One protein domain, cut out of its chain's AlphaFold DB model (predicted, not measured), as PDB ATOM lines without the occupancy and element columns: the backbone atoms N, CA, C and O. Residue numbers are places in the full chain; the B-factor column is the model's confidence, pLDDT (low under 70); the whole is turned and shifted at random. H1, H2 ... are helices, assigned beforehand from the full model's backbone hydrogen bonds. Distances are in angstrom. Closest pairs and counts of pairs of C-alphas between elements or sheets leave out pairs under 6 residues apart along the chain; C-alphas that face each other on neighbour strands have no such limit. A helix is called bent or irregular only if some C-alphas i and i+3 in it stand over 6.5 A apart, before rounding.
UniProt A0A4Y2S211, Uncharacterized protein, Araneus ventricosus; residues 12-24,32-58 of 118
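AT A GLANCE: This is residues 12 to 24 and 32 to 58 of the 118 residues of an uncharacterized protein of Araneus ventricosus (UniProt A0A4Y2S211). What is seen first? There is little regular structure: the irregular stretch 37 to 58 makes much of the body, with H1 at one end and the short H2 at one side. What is it made of? The 40 printed residues have two named helices, H1 then H2, and no named strand; the class is all helix, with only 11 residues in named elements. How large is it? It is compact, with a radius of gyration of the C-alphas of 9.1 A and spans of 25 by 19 by 18 A.

HOW THE PARTS SIT: How near are the helices? H1, residues 14 to 20, and H2, residues 33 to 36, are close but not clearly touching; their closest C-alphas, of Ile 20 and Cys 34, are 6.1 A apart. What do their backbones show? Every O i to N i+4 pair in H1 is within hydrogen-bond range; H2 is too short for one, but its one O i to N i+3 pair is within range.

IN THESE COORDINATES: Where is H1? It runs 10.3 A from C-alpha 14 at (80.746, 8.340, 13.209). Where does H2 end? C-alpha 36 is at (75.749, -10.391, 18.586), 5.0 A from C-alpha 33.

THE WHOLE: Where is the cut? Residues 25 to 31 are not printed; C-alphas 24 and 32 are 6.3 A apart. Where is confidence low? Residues 47, 48 and 50 have pLDDT under 70.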
ATOM      1  N   ALA A  12      76.261  11.361   8.687       81.06
ATOM      2  CA  ALA A  12      75.849  10.524   9.806       81.06
ATOM      3  C   ALA A  12      76.922  10.514  10.918       81.06
ATOM      4  O   ALA A  12      78.117  10.455  10.608       81.06
ATOM      5  N   PRO A  13      76.529  10.508  12.208       85.81
ATOM      6  CA  PRO A  13      77.484  10.452  13.308       85.81
ATOM      7  C   PRO A  13      78.437   9.247  13.181       85.81
ATOM      8  O   PRO A  13      77.963   8.123  12.979       85.81
ATOM      9  N   PRO A  14      79.762   9.418  13.373       80.69
ATOM     10  CA  PRO A  14      80.746   8.340  13.209       80.69
ATOM     11  C   PRO A  14      80.471   7.095  14.062       80.69
ATOM     12  O   PRO A  14      80.760   5.972  13.649       80.69
ATOM     13  N   TYR A  15      79.867   7.276  15.242       82.94
ATOM     14  CA  TYR A  15      79.485   6.166  16.113       82.94
ATOM     15  C   TYR A  15      78.505   5.204  15.428       82.94
ATOM     16  O   TYR A  15      78.675   3.989  15.528       82.94
ATOM     17  N   LEU A  16      77.538   5.715  14.662       79.56
ATOM     18  CA  LEU A  16      76.575   4.877  13.950       79.56
ATOM     19  C   LEU A  16      77.279   3.980  12.923       79.56
ATOM     20  O   LEU A  16      77.009   2.783  12.861       79.56
ATOM     21  N   LEU A  17      78.244   4.542  12.187       74.56
ATOM     22  CA  LEU A  17      79.074   3.800  11.235       74.56
ATOM     23  C   LEU A  17      79.924   2.730  11.934       74.56
ATOM     24  O   LEU A  17      80.130   1.649  11.383       74.56
ATOM     25  N   SER A  18      80.385   2.996  13.159       74.81
ATOM     26  CA  SER A  18      81.152   2.032  13.959       74.81
ATOM     27  C   SER A  18      80.312   0.852  14.462       74.81
ATOM     28  O   SER A  18      80.808  -0.270  14.511       74.81
ATOM     29  N   VAL A  19      79.030   1.072  14.776       78.62
ATOM     30  CA  VAL A  19      78.117   0.011  15.242       78.62
ATOM     31  C   VAL A  19      77.810  -0.983  14.119       78.62
ATOM     32  O   VAL A  19      77.737  -2.189  14.352       78.62
ATOM     33  N   ILE A  20      77.676  -0.485  12.889       82.25
ATOM     34  CA  ILE A  20      77.357  -1.301  11.712       82.25
ATOM     35  C   ILE A  20      78.605  -1.840  10.991       82.25
ATOM     36  O   ILE A  20      78.468  -2.623  10.055       82.25
ATOM     37  N   SER A  21      79.822  -1.466  11.406       84.56
ATOM     38  CA  SER A  21      81.070  -1.965  10.808       84.56
ATOM     39  C   SER A  21      81.779  -2.987  11.707       84.56
ATOM     40  O   SER A  21      82.201  -2.744  12.833       84.56
ATOM     41  N   CYS A  22      81.924  -4.189  11.156       86.81
ATOM     42  CA  CYS A  22      82.532  -5.365  11.769       86.81
ATOM     43  C   CYS A  22      84.047  -5.371  11.448       86.81
ATOM     44  O   CYS A  22      84.428  -5.223  10.288       86.81
ATOM     45  N   LYS A  23      84.924  -5.571  12.450       85.50
ATOM     46  CA  LYS A  23      86.386  -5.789  12.268       85.50
ATOM     47  C   LYS A  23      86.764  -7.275  12.212       85.50
ATOM     48  O   LYS A  23      87.882  -7.654  12.556       85.50
ATOM     49  N   CYS A  24      85.818  -8.152  11.875       86.44
ATOM     50  CA  CYS A  24      86.132  -9.577  11.788       86.44
ATOM     51  C   CYS A  24      87.217  -9.796  10.731       86.44
ATOM     52  O   CYS A  24      87.248  -9.073   9.745       86.44
ATOM     53  N   CYS A  32      81.010 -12.125  15.492       90.12
ATOM     54  CA  CYS A  32      80.798 -10.766  15.007       90.12
ATOM     55  C   CYS A  32      79.976  -9.941  16.000       90.12
ATOM     56  O   CYS A  32      78.896 -10.349  16.419       90.12
ATOM     57  N   THR A  33      80.467  -8.751  16.340       89.38
ATOM     58  CA  THR A  33      79.786  -7.821  17.247       89.38
ATOM     59  C   THR A  33      78.466  -7.320  16.678       89.38
ATOM     60  O   THR A  33      77.485  -7.323  17.406       89.38
ATOM     61  N   CYS A  34      78.401  -6.986  15.383       90.69
ATOM     62  CA  CYS A  34      77.145  -6.603  14.730       90.69
ATOM     63  C   CYS A  34      76.096  -7.711  14.893       90.69
ATOM     64  O   CYS A  34      75.003  -7.454  15.381       90.69
ATOM     65  N   ARG A  35      76.473  -8.966  14.605       90.75
ATOM     66  CA  ARG A  35      75.581 -10.126  14.741       90.75
ATOM     67  C   ARG A  35      75.154 -10.385  16.186       90.75
ATOM     68  O   ARG A  35      74.001 -10.714  16.422       90.75
ATOM     69  N   LYS A  36      76.067 -10.252  17.153       92.25
ATOM     70  CA  LYS A  36      75.749 -10.391  18.586       92.25
ATOM     71  C   LYS A  36      74.762  -9.334  19.072       92.25
ATOM     72  O   LYS A  36      73.972  -9.621  19.959       92.25
ATOM     73  N   SER A  37      74.822  -8.145  18.484       90.31
ATOM     74  CA  SER A  37      73.878  -7.057  18.732       90.31
ATOM     75  C   SER A  37      72.612  -7.150  17.873       90.31
ATOM     76  O   SER A  37      71.855  -6.188  17.842       90.31
ATOM     77  N   ASP A  38      72.401  -8.266  17.170       89.56
ATOM     78  CA  ASP A  38      71.269  -8.506  16.266       89.56
ATOM     79  C   ASP A  38      71.134  -7.471  15.129       89.56
ATOM     80  O   ASP A  38      70.048  -7.121  14.678       89.56
ATOM     81  N   ILE A  39      72.270  -6.954  14.649       90.19
ATOM     82  CA  ILE A  39      72.351  -5.952  13.579       90.19
ATOM     83  C   ILE A  39      73.141  -6.517  12.387       90.19
ATOM     84  O   ILE A  39      74.156  -7.214  12.532       90.19
ATOM     85  N   LYS A  40      72.694  -6.193  11.168       89.56
ATOM     86  CA  LYS A  40      73.421  -6.507   9.929       89.56
ATOM     87  C   LYS A  40      74.640  -5.603   9.771       89.56
ATOM     88  O   LYS A  40      74.608  -4.416  10.084       89.56
ATOM     89  N   CYS A  41      75.732  -6.169   9.271       89.00
ATOM     90  CA  CYS A  41      76.902  -5.379   8.912       89.00
ATOM     91  C   CYS A  41      76.562  -4.458   7.739       89.00
ATOM     92  O   CYS A  41      75.838  -4.860   6.835       89.00
ATOM     93  N   SER A  42      77.138  -3.263   7.693       85.19
ATOM     94  CA  SER A  42      77.092  -2.439   6.490       85.19
ATOM     95  C   SER A  42      77.950  -3.040   5.376       85.19
ATOM     96  O   SER A  42      78.842  -3.865   5.610       85.19
ATOM     97  N   THR A  43      77.737  -2.553   4.156       78.31
ATOM     98  CA  THR A  43      78.587  -2.844   2.993       78.31
ATOM     99  C   THR A  43      80.034  -2.383   3.192       78.31
ATOM    100  O   THR A  43      80.934  -2.870   2.526       78.31
ATOM    101  N   VAL A  44      80.311  -1.505   4.163       76.44
ATOM    102  CA  VAL A  44      81.666  -1.026   4.495       76.44
ATOM    103  C   VAL A  44      82.327  -1.887   5.582       76.44
ATOM    104  O   VAL A  44      83.312  -1.488   6.202       76.44
ATOM    105  N   CYS A  45      81.795  -3.083   5.850       84.50
ATOM    106  CA  CYS A  45      82.438  -4.058   6.721       84.50
ATOM    107  C   CYS A  45      83.913  -4.252   6.324       84.50
ATOM    108  O   CYS A  45      84.230  -4.408   5.141       84.50
ATOM    109  N   TYR A  46      84.807  -4.247   7.323       71.88
ATOM    110  CA  TYR A  46      86.260  -4.234   7.120       71.88
ATOM    111  C   TYR A  46      86.735  -5.384   6.231       71.88
ATOM    112  O   TYR A  46      87.638  -5.207   5.415       71.88
ATOM    113  N   ASN A  47      86.091  -6.550   6.354       69.00
ATOM    114  CA  ASN A  47      86.319  -7.643   5.426       69.00
ATOM    115  C   ASN A  47      85.825  -7.248   4.046       69.00
ATOM    116  O   ASN A  47      84.634  -7.308   3.736       69.00
ATOM    117  N   TYR A  48      86.810  -6.880   3.236       62.12
ATOM    118  CA  TYR A  48      86.722  -6.777   1.804       62.12
ATOM    119  C   TYR A  48      85.573  -5.899   1.262       62.12
ATOM    120  O   TYR A  48      85.007  -6.186   0.206       62.12
ATOM    121  N   LYS A  49      85.208  -4.830   1.982       70.38
ATOM    122  CA  LYS A  49      84.123  -3.918   1.579       70.38
ATOM    123  C   LYS A  49      82.792  -4.656   1.367       70.38
ATOM    124  O   LYS A  49      82.117  -4.474   0.359       70.38
ATOM    125  N   GLY A  50      82.448  -5.544   2.302       68.25
ATOM    126  CA  GLY A  50      81.135  -6.195   2.338       68.25
ATOM    127  C   GLY A  50      80.962  -7.388   1.393       68.25
ATOM    128  O   GLY A  50      80.137  -8.240   1.693       68.25
ATOM    129  N   GLN A  51      81.781  -7.536   0.346       72.31
ATOM    130  CA  GLN A  51      81.622  -8.582  -0.684       72.31
ATOM    131  C   GLN A  51      81.659 -10.031  -0.151       72.31
ATOM    132  O   GLN A  51      81.007 -10.909  -0.703       72.31
ATOM    133  N   TRP A  52      82.389 -10.296   0.936       77.06
ATOM    134  CA  TRP A  52      82.477 -11.626   1.565       77.06
ATOM    135  C   TRP A  52      81.876 -11.630   2.979       77.06
ATOM    136  O   TRP A  52      82.114 -12.534   3.785       77.06
ATOM    137  N   CYS A  53      81.134 -10.578   3.331       86.50
ATOM    138  CA  CYS A  53      80.506 -10.460   4.633       86.50
ATOM    139  C   CYS A  53      79.189 -11.240   4.647       86.50
ATOM    140  O   CYS A  53      78.158 -10.744   4.227       86.50
ATOM    141  N   THR A  54      79.183 -12.423   5.255       86.75
ATOM    142  CA  THR A  54      77.970 -13.255   5.404       86.75
ATOM    143  C   THR A  54      76.872 -12.650   6.293       86.75
ATOM    144  O   THR A  54      75.813 -13.247   6.457       86.75
ATOM    145  N   ASN A  55      77.125 -11.492   6.908       89.06
ATOM    146  CA  ASN A  55      76.158 -10.753   7.721       89.06
ATOM    147  C   ASN A  55      75.790  -9.390   7.105       89.06
ATOM    148  O   ASN A  55      75.229  -8.557   7.815       89.06
ATOM    149  N   SER A  56      76.150  -9.112   5.845       85.94
ATOM    150  CA  SER A  56      75.672  -7.908   5.150       85.94
ATOM    151  C   SER A  56      74.178  -8.036   4.820       85.94
ATOM    152  O   SER A  56      73.647  -9.152   4.837       85.94
ATOM    153  N   PRO A  57      73.470  -6.924   4.556       82.75
ATOM    154  CA  PRO A  57      72.195  -6.994   3.854       82.75
ATOM    155  C   PRO A  57      72.390  -7.669   2.491       82.75
ATOM    156  O   PRO A  57      73.476  -7.600   1.907       82.75
ATOM    157  N   GLU A  58      71.350  -8.352   2.024       76.19
ATOM    158  CA  GLU A  58      71.283  -8.845   0.652       76.19
ATOM    159  C   GLU A  58      71.070  -7.628  -0.258       76.19
ATOM    160  O   GLU A  58      70.292  -6.730   0.074       76.19
TER     161      GLU A  58